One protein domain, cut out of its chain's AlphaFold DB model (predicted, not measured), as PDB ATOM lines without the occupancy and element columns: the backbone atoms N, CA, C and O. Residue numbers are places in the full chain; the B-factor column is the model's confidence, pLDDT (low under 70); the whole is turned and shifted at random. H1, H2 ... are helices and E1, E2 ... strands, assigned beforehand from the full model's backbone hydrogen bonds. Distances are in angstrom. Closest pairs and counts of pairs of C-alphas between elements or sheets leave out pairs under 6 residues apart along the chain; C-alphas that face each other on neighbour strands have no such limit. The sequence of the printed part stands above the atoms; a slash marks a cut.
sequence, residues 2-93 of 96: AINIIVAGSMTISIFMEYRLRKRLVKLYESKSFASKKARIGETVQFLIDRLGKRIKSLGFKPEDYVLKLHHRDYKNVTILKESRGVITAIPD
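This is residues 2 to 93 of the 96 residues of an uncharacterized protein of Thaumarchaeota archaeon (UniProt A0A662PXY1). Two long helices, H1 and H2, meet near their ends in a wide, open V, and a small three-stranded sheet sits beside the far part of H2. H1 sticks out as a free arm, residues 2 to 28, and makes much of the length. The printed part has 92 residues, with two named helices and then three named strands in the order H1 H2 E1 E2 E3. The sheet runs E1 E3 E2, antiparallel, and the class is mixed, helices and strands. The whole is extended, with a radius of gyration of the C-alphas of 22.4 A and spans of 79 by 29 by 12 A.

Start in the sheet at its inner strand E3, residues 87 to 92. Its antiparallel neighbour E2, residues 78 to 84, forms a hairpin with it; look for N 79 and O 91, 2.7 A apart, within hydrogen-bond range. The other edge strand, E1, residues 68 to 70, is antiparallel to E3, with N 68 and O 90 at 2.7 A. H2, residues 32 to 58, only grazes the sheet with its residues 45 to 56; its closest C-alphas to E3 are those of Gly 53 and Pro 92, 6.3 A apart. H1, residues 2 to 29, is not on the sheet. H1 and H2 are close but not clearly touching, the closest C-alphas being those of Leu 28 and Phe 34, 6.9 A apart. They run the same way at a steep tilt of 51 degrees. In H1 and H2 every O i to N i+4 pair is within hydrogen-bond range.

Find C-alpha 2 at (-39.122, 37.422, -25.427); from there H1 runs 40.9 A to C-alpha 29. H2 begins at C-alpha 32, (-26.612, 39.368, 20.122), and spans 38.5 A. E1 measures 6.3 A, E2 16.4 A and E3 15.4 A, ending at C-alpha 92, (-26.347, 12.032, 32.911).

The C-alphas of Ala 2 and Gly 60, the two farthest apart, are 78.7 A apart. The printed part has no cut and no long link. Look for pLDDT under 70 at residues 2 to 4, 14, 25 to 35 and 86.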
ATOM      1  N   ALA A   2     -38.565  36.740 -26.610       60.25
ATOM      2  CA  ALA A   2     -39.122  37.422 -25.427       60.25
ATOM      3  C   ALA A   2     -39.400  36.511 -24.206       60.25
ATOM      4  O   ALA A   2     -39.110  36.894 -23.080       60.25
ATOM      5  N   ILE A   3     -39.887  35.282 -24.417       65.38
ATOM      6  CA  ILE A   3     -40.191  34.329 -23.329       65.38
ATOM      7  C   ILE A   3     -38.924  33.948 -22.543       65.38
ATOM      8  O   ILE A   3     -38.939  33.941 -21.316       65.38
ATOM      9  N   ASN A   4     -37.798  33.728 -23.228       67.44
ATOM     10  CA  ASN A   4     -36.527  33.384 -22.579       67.44
ATOM     11  C   ASN A   4     -35.978  34.540 -21.727       67.44
ATOM     12  O   ASN A   4     -35.370  34.296 -20.689       67.44
ATOM     13  N   ILE A   5     -36.232  35.791 -22.128       70.56
ATOM     14  CA  ILE A   5     -35.832  36.989 -21.376       70.56
ATOM     15  C   ILE A   5     -36.676  37.131 -20.103       70.56
ATOM     16  O   ILE A   5     -36.138  37.437 -19.041       70.56
ATOM     17  N   ILE A   6     -37.981  36.846 -20.180       70.38
ATOM     18  CA  ILE A   6     -38.885  36.868 -19.018       70.38
ATOM     19  C   ILE A   6     -38.492  35.779 -18.011       70.38
ATOM     20  O   ILE A   6     -38.392  36.047 -16.813       70.38
ATOM     21  N   VAL A   7     -38.206  34.566 -18.494       70.62
ATOM     22  CA  VAL A   7     -37.762  33.452 -17.644       70.62
ATOM     23  C   VAL A   7     -36.416  33.773 -16.987       70.62
ATOM     24  O   VAL A   7     -36.303  33.656 -15.767       70.62
ATOM     25  N   ALA A   8     -35.435  34.277 -17.742       70.69
ATOM     26  CA  ALA A   8     -34.150  34.700 -17.184       70.69
ATOM     27  C   ALA A   8     -34.313  35.822 -16.138       70.69
ATOM     28  O   ALA A   8     -33.733  35.753 -15.052       70.69
ATOM     29  N   GLY A   9     -35.167  36.814 -16.410       71.00
ATOM     30  CA  GLY A   9     -35.499  37.885 -15.469       71.00
ATOM     31  C   GLY A   9     -36.086  37.358 -14.158       71.00
ATOM     32  O   GLY A   9     -35.613  37.722 -13.081       71.00
ATOM     33  N   SER A  10     -37.056  36.439 -14.236       70.94
ATOM     34  CA  SER A  10     -37.678  35.828 -13.052       70.94
ATOM     35  C   SER A  10     -36.685  35.024 -12.207       70.94
ATOM     36  O   SER A  10     -36.640  35.206 -10.990       70.94
ATOM     37  N   MET A  11     -35.812  34.228 -12.834       70.50
ATOM     38  CA  MET A  11     -34.784  33.456 -12.127       70.50
ATOM     39  C   MET A  11     -33.797  34.368 -11.393       70.50
ATOM     40  O   MET A  11     -33.456  34.115 -10.239       70.50
ATOM     41  N   THR A  12     -33.386  35.467 -12.027       75.94
ATOM     42  CA  THR A  12     -32.444  36.419 -11.422       75.94
ATOM     43  C   THR A  12     -33.060  37.113 -10.199       75.94
ATOM     44  O   THR A  12     -32.399  37.263  -9.169       75.94
ATOM     45  N   ILE A  13     -34.347  37.475 -10.271       76.31
ATOM     46  CA  ILE A  13     -35.095  38.060  -9.146       76.31
ATOM     47  C   ILE A  13     -35.243  37.049  -8.000       76.31
ATOM     48  O   ILE A  13     -35.010  37.406  -6.842       76.31
ATOM     49  N   SER A  14     -35.569  35.789  -8.303       69.38
ATOM     50  CA  SER A  14     -35.682  34.722  -7.299       69.38
ATOM     51  C   SER A  14     -34.361  34.476  -6.570       69.38
ATOM     52  O   SER A  14     -34.345  34.452  -5.339       69.38
ATOM     53  N   ILE A  15     -33.244  34.391  -7.300       77.00
ATOM     54  CA  ILE A  15     -31.902  34.222  -6.717       77.00
ATOM     55  C   ILE A  15     -31.550  35.414  -5.816       77.00
ATOM     56  O   ILE A  15     -31.040  35.240  -4.705       77.00
ATOM     57  N   PHE A  16     -31.862  36.638  -6.250       78.19
ATOM     58  CA  PHE A  16     -31.597  37.843  -5.464       78.19
ATOM     59  C   PHE A  16     -32.435  37.907  -4.176       78.19
ATOM     60  O   PHE A  16     -31.923  38.254  -3.103       78.19
ATOM     61  N   MET A  17     -33.717  37.540  -4.251       75.25
ATOM     62  CA  MET A  17     -34.586  37.441  -3.079       75.25
ATOM     63  C   MET A  17     -34.097  36.383  -2.092       75.25
ATOM     64  O   MET A  17     -34.032  36.654  -0.890       75.25
ATOM     65  N   GLU A  18     -33.707  35.209  -2.586       75.69
ATOM     66  CA  GLU A  18     -33.192  34.125  -1.752       75.69
ATOM     67  C   GLU A  18     -31.895  34.537  -1.044       75.69
ATOM     68  O   GLU A  18     -31.751  34.353   0.168       75.69
ATOM     69  N   TYR A  19     -30.986  35.206  -1.758       78.81
ATOM     70  CA  TYR A  19     -29.759  35.752  -1.181       78.81
ATOM     71  C   TYR A  19     -30.042  36.782  -0.075       78.81
ATOM     72  O   TYR A  19     -29.421  36.755   0.994       78.81
ATOM     73  N   ARG A  20     -31.019  37.675  -0.283       80.50
ATOM     74  CA  ARG A  20     -31.417  38.679   0.718       80.50
ATOM     75  C   ARG A  20     -32.056  38.039   1.952       80.50
ATOM     76  O   ARG A  20     -31.781  38.484   3.070       80.50
ATOM     77  N   LEU A  21     -32.880  37.008   1.766       75.44
ATOM     78  CA  LEU A  21     -33.475  36.232   2.856       75.44
ATOM     79  C   LEU A  21     -32.401  35.499   3.659       75.44
ATOM     80  O   LEU A  21     -32.362  35.651   4.880       75.44
ATOM     81  N   ARG A  22     -31.464  34.813   2.991       74.06
ATOM     82  CA  ARG A  22     -30.314  34.169   3.648       74.06
ATOM     83  C   ARG A  22     -29.493  35.178   4.452       74.06
ATOM     84  O   ARG A  22     -29.229  34.935   5.626       74.06
ATOM     85  N   LYS A  23     -29.176  36.354   3.896       73.31
ATOM     86  CA  LYS A  23     -28.469  37.420   4.637       73.31
ATOM     87  C   LYS A  23     -29.242  37.930   5.857       73.31
ATOM     88  O   LYS A  23     -28.629  38.227   6.880       73.31
ATOM     89  N   ARG A  24     -30.571  38.061   5.771       71.31
ATOM     90  CA  ARG A  24     -31.409  38.471   6.913       71.31
ATOM     91  C   ARG A  24     -31.462  37.400   7.997       71.31
ATOM     92  O   ARG A  24     -31.378  37.749   9.169       71.31
ATOM     93  N   LEU A  25     -31.561  36.131   7.608       68.94
ATOM     94  CA  LEU A  25     -31.513  35.006   8.537       68.94
ATOM     95  C   LEU A  25     -30.166  34.965   9.254       68.94
ATOM     96  O   LEU A  25     -30.152  34.955  10.478       68.94
ATOM     97  N   VAL A  26     -29.052  35.062   8.525       68.69
ATOM     98  CA  VAL A  26     -27.707  35.130   9.124       68.69
ATOM     99  C   VAL A  26     -27.617  36.273  10.135       68.69
ATOM    100  O   VAL A  26     -27.250  36.032  11.276       68.69
ATOM    101  N   LYS A  27     -28.077  37.484   9.792       67.19
ATOM    102  CA  LYS A  27     -28.100  38.618  10.738       67.19
ATOM    103  C   LYS A  27     -28.990  38.397  11.964       67.19
ATOM    104  O   LYS A  27     -28.677  38.909  13.033       67.19
ATOM    105  N   LEU A  28     -30.106  37.682  11.825       63.59
ATOM    106  CA  LEU A  28     -30.975  37.310  12.946       63.59
ATOM    107  C   LEU A  28     -30.286  36.292  13.862       63.59
ATOM    108  O   LEU A  28     -30.292  36.481  15.078       63.59
ATOM    109  N   TYR A  29     -29.650  35.271  13.286       59.97
ATOM    110  CA  TYR A  29     -28.890  34.258  14.023       59.97
ATOM    111  C   TYR A  29     -27.629  34.835  14.689       59.97
ATOM    112  O   TYR A  29     -27.311  34.451  15.812       59.97
ATOM    113  N   GLU A  30     -26.958  35.792  14.045       64.19
ATOM    114  CA  GLU A  30     -25.799  36.527  14.580       64.19
ATOM    115  C   GLU A  30     -26.194  37.679  15.514       64.19
ATOM    116  O   GLU A  30     -25.338  38.279  16.171       64.19
ATOM    117  N   SER A  31     -27.485  38.019  15.604       67.69
ATOM    118  CA  SER A  31     -27.921  39.078  16.507       67.69
ATOM    119  C   SER A  31     -27.611  38.677  17.953       67.69
ATOM    120  O   SER A  31     -27.979  37.594  18.418       67.69
ATOM    121  N   LYS A  32     -26.965  39.580  18.703       60.28
ATOM    122  CA  LYS A  32     -26.612  39.368  20.122       60.28
ATOM    123  C   LYS A  32     -27.809  38.919  20.973       60.28
ATOM    124  O   LYS A  32     -27.622  38.214  21.958       60.28
ATOM    125  N   SER A  33     -29.030  39.305  20.588       68.75
ATOM    126  CA  SER A  33     -30.275  38.909  21.258       68.75
ATOM    127  C   SER A  33     -30.623  37.432  21.059       68.75
ATOM    128  O   SER A  33     -31.084  36.784  21.995       68.75
ATOM    129  N   PHE A  34     -30.404  36.872  19.867       65.62
ATOM    130  CA  PHE A  34     -30.687  35.459  19.619       65.62
ATOM    131  C   PHE A  34     -29.631  34.559  20.263       65.62
ATOM    132  O   PHE A  34     -29.976  33.583  20.930       65.62
ATOM    133  N   ALA A  35     -28.354  34.938  20.147       69.56
ATOM    134  CA  ALA A  35     -27.253  34.226  20.789       69.56
ATOM    135  C   ALA A  35     -27.408  34.181  22.320       69.56
ATOM    136  O   ALA A  35     -27.277  33.113  22.917       69.56
ATOM    137  N   SER A  36     -27.769  35.302  22.958       71.31
ATOM    138  CA  SER A  36     -27.981  35.351  24.411       71.31
ATOM    139  C   SER A  36     -29.210  34.561  24.862       71.31
ATOM    140  O   SER A  36     -29.154  33.857  25.870       71.31
ATOM    141  N   LYS A  37     -30.311  34.598  24.099       75.25
ATOM    142  CA  LYS A  37     -31.494  33.763  24.368       75.25
ATOM    143  C   LYS A  37     -31.176  32.273  24.243       75.25
ATOM    144  O   LYS A  37     -31.576  31.502  25.113       75.25
ATOM    145  N   LYS A  38     -30.427  31.874  23.208       75.25
ATOM    146  CA  LYS A  38     -29.968  30.489  23.030       75.25
ATOM    147  C   LYS A  38     -29.071  30.053  24.192       75.25
ATOM    148  O   LYS A  38     -29.294  28.979  24.745       75.25
ATOM    149  N   ALA A  39     -28.119  30.896  24.599       77.00
ATOM    150  CA  ALA A  39     -27.251  30.632  25.746       77.00
ATOM    151  C   ALA A  39     -28.058  30.431  27.038       77.00
ATOM    152  O   ALA A  39     -27.873  29.430  27.723       77.00
ATOM    153  N   ARG A  40     -29.038  31.302  27.311       79.69
ATOM    154  CA  ARG A  40     -29.904  31.206  28.497       79.69
ATOM    155  C   ARG A  40     -30.715  29.907  28.543       79.69
ATOM    156  O   ARG A  40     -30.870  29.313  29.608       79.69
ATOM    157  N   ILE A  41     -31.236  29.459  27.397       81.94
ATOM    158  CA  ILE A  41     -31.931  28.164  27.298       81.94
ATOM    159  C   ILE A  41     -30.945  27.021  27.561       81.94
ATOM    160  O   ILE A  41     -31.262  26.116  28.329       81.94
ATOM    161  N   GLY A  42     -29.743  27.089  26.981       79.75
ATOM    162  CA  GLY A  42     -28.669  26.124  27.222       79.75
ATOM    163  C   GLY A  42     -28.321  25.988  28.706       79.75
ATOM    164  O   GLY A  42     -28.340  24.882  29.239       79.75
ATOM    165  N   GLU A  43     -28.096  27.112  29.389       83.31
ATOM    166  CA  GLU A  43     -27.807  27.162  30.830       83.31
ATOM    167  C   GLU A  43     -28.957  26.612  31.679       83.31
ATOM    168  O   GLU A  43     -28.730  25.877  32.639       83.31
ATOM    169  N   THR A  44     -30.203  26.918  31.310       83.75
ATOM    170  CA  THR A  44     -31.383  26.424  32.035       83.75
ATOM    171  C   THR A  44     -31.501  24.906  31.927       83.75
ATOM    172  O   THR A  44     -31.724  24.227  32.928       83.75
ATOM    173  N   VAL A  45     -31.327  24.352  30.724       83.31
ATOM    174  CA  VAL A  45     -31.365  22.898  30.519       83.31
ATOM    175  C   VAL A  45     -30.194  22.222  31.238       83.31
ATOM    176  O   VAL A  45     -30.407  21.203  31.891       83.31
ATOM    177  N   GLN A  46     -28.998  22.820  31.215       82.81
ATOM    178  CA  GLN A  46     -27.850  22.324  31.979       82.81
ATOM    179  C   GLN A  46     -28.155  22.255  33.480       82.81
ATOM    180  O   GLN A  46     -27.942  21.222  34.111       82.81
ATOM    181  N   PHE A  47     -28.722  23.326  34.041       86.81
ATOM    182  CA  PHE A  47     -29.116  23.367  35.446       86.81
ATOM    183  C   PHE A  47     -30.124  22.265  35.799       86.81
ATOM    184  O   PHE A  47     -30.030  21.651  36.865       86.81
ATOM    185  N   LEU A  48     -31.083  21.988  34.909       85.50
ATOM    186  CA  LEU A  48     -32.056  20.911  35.105       85.50
ATOM    187  C   LEU A  48     -31.394  19.530  35.087       85.50
ATOM    188  O   LEU A  48     -31.710  18.719  35.956       85.50
ATOM    189  N   ILE A  49     -30.469  19.279  34.156       84.81
ATOM    190  CA  ILE A  49     -29.706  18.022  34.080       84.81
ATOM    191  C   ILE A  49     -28.896  17.814  35.365       84.81
ATOM    192  O   ILE A  49     -28.995  16.759  35.996       84.81
ATOM    193  N   ASP A  50     -28.167  18.839  35.812       85.50
ATOM    194  CA  ASP A  50     -27.347  18.765  37.025       85.50
ATOM    195  C   ASP A  50     -28.211  18.533  38.274       85.50
ATOM    196  O   ASP A  50     -27.882  17.712  39.138       85.50
ATOM    197  N   ARG A  51     -29.351  19.229  38.379       87.12
ATOM    198  CA  ARG A  51     -30.288  19.067  39.499       87.12
ATOM    199  C   ARG A  51     -30.930  17.683  39.504       87.12
ATOM    200  O   ARG A  51     -31.075  17.097  40.578       87.12
ATOM    201  N   LEU A  52     -31.303  17.171  38.332       85.88
ATOM    202  CA  LEU A  52     -31.865  15.833  38.175       85.88
ATOM    203  C   LEU A  52     -30.857  14.784  38.645       85.88
ATOM    204  O   LEU A  52     -31.172  13.983  39.523       85.88
ATOM    205  N   GLY A  53     -29.630  14.834  38.133       84.69
ATOM    206  CA  GLY A  53     -28.604  13.861  38.481       84.69
ATOM    207  C   GLY A  53     -28.193  13.919  39.961       84.69
ATOM    208  O   GLY A  53     -28.059  12.872  40.596       84.69
ATOM    209  N   LYS A  54     -28.107  15.116  40.564       86.81
ATOM    210  CA  LYS A  54     -27.914  15.262  42.023       86.81
ATOM    211  C   LYS A  54     -29.058  14.644  42.822       86.81
ATOM    212  O   LYS A  54     -28.814  14.000  43.841       86.81
ATOM    213  N   ARG A  55     -30.304  14.817  42.371       86.31
ATOM    214  CA  ARG A  55     -31.469  14.259  43.063       86.31
ATOM    215  C   ARG A  55     -31.531  12.737  42.948       86.31
ATOM    216  O   ARG A  55     -31.793  12.083  43.952       86.31
ATOM    217  N   ILE A  56     -31.218  12.183  41.781       86.00
ATOM    218  CA  ILE A  56     -31.101  10.731  41.575       86.00
ATOM    219  C   ILE A  56     -30.042  10.148  42.523       86.00
ATOM    220  O   ILE A  56     -30.351   9.221  43.270       86.00
ATOM    221  N   LYS A  57     -28.851  10.767  42.599       83.50
ATOM    222  CA  LYS A  57     -27.807  10.379  43.564       83.50
ATOM    223  C   LYS A  57     -28.290  10.455  45.015       83.50
ATOM    224  O   LYS A  57     -28.050   9.530  45.782       83.50
ATOM    225  N   SER A  58     -28.995  11.527  45.397       86.25
ATOM    226  CA  SER A  58     -29.511  11.690  46.770       86.25
ATOM    227  C   SER A  58     -30.537  10.629  47.173       86.25
ATOM    228  O   SER A  58     -30.706  10.361  48.356       86.25
ATOM    229  N   LEU A  59     -31.205  10.017  46.194       88.44
ATOM    230  CA  LEU A  59     -32.163   8.932  46.397       88.44
ATOM    231  C   LEU A  59     -31.497   7.542  46.379       88.44
ATOM    232  O   LEU A  59     -32.197   6.543  46.490       88.44
ATOM    233  N   GLY A  60     -30.169   7.466  46.237       86.25
ATOM    234  CA  GLY A  60     -29.418   6.207  46.205       86.25
ATOM    235  C   GLY A  60     -29.443   5.483  44.856       86.25
ATOM    236  O   GLY A  60     -28.966   4.354  44.765       86.25
ATOM    237  N   PHE A  61     -29.969   6.114  43.806       86.00
ATOM    238  CA  PHE A  61     -29.989   5.552  42.457       86.00
ATOM    239  C   PHE A  61     -28.778   6.014  41.641       86.00
ATOM    240  O   PHE A  61     -28.192   7.073  41.897       86.00
ATOM    241  N   LYS A  62     -28.414   5.236  40.616       80.56
ATOM    242  CA  LYS A  62     -27.353   5.610  39.681       80.56
ATOM    243  C   LYS A  62     -27.932   6.487  38.568       80.56
ATOM    244  O   LYS A  62     -28.879   6.068  37.908       80.56
ATOM    245  N   PRO A  63     -27.369   7.682  38.308       76.56
ATOM    246  CA  PRO A  63     -27.751   8.511  37.159       76.56
ATOM    247  C   PRO A  63     -27.624   7.768  35.823       76.56
ATOM    248  O   PRO A  63     -28.387   8.029  34.899       76.56
ATOM    249  N   GLU A  64     -26.707   6.801  35.773       76.00
ATOM    250  CA  GLU A  64     -26.427   5.935  34.629       76.00
ATOM    251  C   GLU A  64     -27.630   5.127  34.138       76.00
ATOM    252  O   GLU A  64     -27.755   4.867  32.943       76.00
ATOM    253  N   ASP A  65     -28.558   4.801  35.033       78.44
ATOM    254  CA  ASP A  65     -29.734   4.000  34.696       78.44
ATOM    255  C   ASP A  65     -30.840   4.834  34.018       78.44
ATOM    256  O   ASP A  65     -31.826   4.290  33.515       78.44
ATOM    257  N   TYR A  66     -30.692   6.164  33.976       79.81
ATOM    258  CA  TYR A  66     -31.713   7.080  33.467       79.81
ATOM    259  C   TYR A  66     -31.324   7.663  32.113       79.81
ATOM    260  O   TYR A  66     -30.495   8.564  31.991       79.81
ATOM    261  N   VAL A  67     -32.003   7.185  31.074       79.94
ATOM    262  CA  VAL A  67     -31.798   7.649  29.705       79.94
ATOM    263  C   VAL A  67     -32.543   8.962  29.455       79.94
ATOM    264  O   VAL A  67     -33.768   9.043  29.555       79.94
ATOM    265  N   LEU A  68     -31.798   9.988  29.057       81.75
ATOM    266  CA  LEU A  68     -32.288  11.292  28.626       81.75
ATOM    267  C   LEU A  68     -32.335  11.371  27.098       81.75
ATOM    268  O   LEU A  68     -31.464  10.865  26.390       81.75
ATOM    269  N   LYS A  69     -33.352  12.063  26.580       78.75
ATOM    270  CA  LYS A  69     -33.436  12.452  25.169       78.75
ATOM    271  C   LYS A  69     -33.160  13.945  25.063       78.75
ATOM    272  O   LYS A  69     -33.901  14.755  25.613       78.75
ATOM    273  N   LEU A  70     -32.088  14.294  24.369       79.31
ATOM    274  CA  LEU A  70     -31.612  15.653  24.157       79.31
ATOM    275  C   LEU A  70     -31.764  16.016  22.678       79.31
ATOM    276  O   LEU A  70     -31.604  15.176  21.797       79.31
ATOM    277  N   HIS A  71     -32.051  17.283  22.398       74.56
ATOM    278  CA  HIS A  71     -32.112  17.809  21.027       74.56
ATOM    279  C   HIS A  71     -30.812  18.499  20.594       74.56
ATOM    280  O   HIS A  71     -30.608  18.762  19.410       74.56
ATOM    281  N   HIS A  72     -29.927  18.789  21.549       73.06
ATOM    282  CA  HIS A  72     -28.649  19.454  21.319       73.06
ATOM    283  C   HIS A  72     -27.526  18.692  22.019       73.06
ATOM    284  O   HIS A  72     -27.748  18.056  23.050       73.06
ATOM    285  N   ARG A  73     -26.327  18.741  21.430       71.38
ATOM    286  CA  ARG A  73     -25.138  18.026  21.918       71.38
ATOM    287  C   ARG A  73     -24.361  18.827  22.963       71.38
ATOM    288  O   ARG A  73     -23.531  18.283  23.675       71.38
ATOM    289  N   ASP A  74     -24.646  20.117  23.036       73.69
ATOM    290  CA  ASP A  74     -23.820  21.148  23.658       73.69
ATOM    291  C   ASP A  74     -23.848  21.111  25.206       73.69
ATOM    292  O   ASP A  74     -23.271  21.979  25.861       73.69
ATOM    293  N   TYR A  75     -24.537  20.130  25.797       76.75
ATOM    294  CA  TYR A  75     -24.698  19.981  27.240       76.75
ATOM    295  C   TYR A  75     -23.492  19.278  27.874       76.75
ATOM    296  O   TYR A  75     -22.899  18.362  27.304       76.75
ATOM    297  N   LYS A  76     -23.128  19.716  29.077       71.81
ATOM    298  CA  LYS A  76     -22.079  19.129  29.919       71.81
ATOM    299  C   LYS A  76     -22.683  18.061  30.836       71.81
ATOM    300  O   LYS A  76     -23.896  18.028  31.030       71.81
ATOM    301  N   ASN A  77     -21.837  17.224  31.439       74.19
ATOM    302  CA  ASN A  77     -22.249  16.185  32.398       74.19
ATOM    303  C   ASN A  77     -23.260  15.188  31.807       74.19
ATOM    304  O   ASN A  77     -24.176  14.726  32.488       74.19
ATOM    305  N   VAL A  78     -23.120  14.887  30.514       76.94
ATOM    306  CA  VAL A  78     -23.911  13.878  29.812       76.94
ATOM    307  C   VAL A  78     -23.005  13.022  28.930       76.94
ATOM    308  O   VAL A  78     -22.180  13.539  28.178       76.94
ATOM    309  N   THR A  79     -23.185  11.708  28.997       77.12
ATOM    310  CA  THR A  79     -22.542  10.727  28.121       77.12
ATOM    311  C   THR A  79     -23.502  10.368  26.999       77.12
ATOM    312  O   THR A  79     -24.609   9.891  27.239       77.12
ATOM    313  N   ILE A  80     -23.095  10.602  25.753       77.88
ATOM    314  CA  ILE A  80     -23.921  10.323  24.575       77.88
ATOM    315  C   ILE A  80     -23.855   8.828  24.261       77.88
ATOM    316  O   ILE A  80     -22.776   8.290  24.036       77.88
ATOM    317  N   LEU A  81     -25.015   8.177  24.201       77.44
ATOM    318  CA  LEU A  81     -25.138   6.765  23.843       77.44
ATOM    319  C   LEU A  81     -25.385   6.562  22.350       77.44
ATOM    320  O   LEU A  81     -24.796   5.684  21.725       77.44
ATOM    321  N   LYS A  82     -26.315   7.334  21.782       76.12
ATOM    322  CA  LYS A  82     -26.759   7.158  20.396       76.12
ATOM    323  C   LYS A  82     -27.324   8.452  19.841       76.12
ATOM    324  O   LYS A  82     -28.096   9.129  20.511       76.12
ATOM    325  N   GLU A  83     -27.009   8.748  18.589       77.62
ATOM    326  CA  GLU A  83     -27.574   9.877  17.854       77.62
ATOM    327  C   GLU A  83     -28.416   9.357  16.683       77.62
ATOM    328  O   GLU A  83     -27.985   8.485  15.926       77.62
ATOM    329  N   SER A  84     -29.650   9.845  16.553       71.81
ATOM    330  CA  SER A  84     -30.526   9.498  15.433       71.81
ATOM    331  C   SER A  84     -31.427  10.673  15.068       71.81
ATOM    332  O   SER A  84     -32.155  11.175  15.917       71.81
ATOM    333  N   ARG A  85     -31.376  11.107  13.799       70.25
ATOM    334  CA  ARG A  85     -32.272  12.109  13.177       70.25
ATOM    335  C   ARG A  85     -32.682  13.275  14.104       70.25
ATOM    336  O   ARG A  85     -33.865  13.544  14.277       70.25
ATOM    337  N   GLY A  86     -31.707  13.970  14.696       67.44
ATOM    338  CA  GLY A  86     -31.952  15.162  15.527       67.44
ATOM    339  C   GLY A  86     -32.376  14.886  16.976       67.44
ATOM    340  O   GLY A  86     -32.731  15.818  17.697       67.44
ATOM    341  N   VAL A  87     -32.329  13.624  17.414       71.44
ATOM    342  CA  VAL A  87     -32.501  13.216  18.811       71.44
ATOM    343  C   VAL A  87     -31.237  12.500  19.278       71.44
ATOM    344  O   VAL A  87     -30.778  11.529  18.671       71.44
ATOM    345  N   ILE A  88     -30.684  12.983  20.383       79.38
ATOM    346  CA  ILE A  88     -29.492  12.459  21.038       79.38
ATOM    347  C   ILE A  88     -29.948  11.738  22.299       79.38
ATOM    348  O   ILE A  88     -30.554  12.325  23.190       79.38
ATOM    349  N   THR A  89     -29.678  10.445  22.369       78.94
ATOM    350  CA  THR A  89     -29.900   9.638  23.566       78.94
ATOM    351  C   THR A  89     -28.647   9.733  24.421       78.94
ATOM    352  O   THR A  89     -27.563   9.378  23.954       78.94
ATOM    353  N   ALA A  90     -28.781  10.232  25.642       79.69
ATOM    354  CA  ALA A  90     -27.665  10.459  26.545       79.69
ATOM    355  C   ALA A  90     -28.007  10.015  27.963       79.69
ATOM    356  O   ALA A  90     -29.168   9.954  28.347       79.69
ATOM    357  N   ILE A  91     -26.984   9.725  28.742       78.19
ATOM    358  CA  ILE A  91     -27.072   9.428  30.165       78.19
ATOM    359  C   ILE A  91     -26.447  10.602  30.928       78.19
ATOM    360  O   ILE A  91     -25.422  11.109  30.479       78.19
ATOM    361  N   PRO A  92     -27.002  11.044  32.065       74.88
ATOM    362  CA  PRO A  92     -26.347  12.032  32.911       74.88
ATOM    363  C   PRO A  92     -25.069  11.455  33.551       74.88
ATOM    364  O   PRO A  92     -25.127  10.533  34.358       74.88
ATOM    365  N   ASP A  93     -23.918  12.038  33.214       70.56
ATOM    366  CA  ASP A  93     -22.605  11.785  33.821       70.56
ATOM    367  C   ASP A  93     -22.320  12.882  34.848       70.56
ATOM    368  O   ASP A  93     -21.632  13.874  34.592       70.56
TER     369      ASP A  93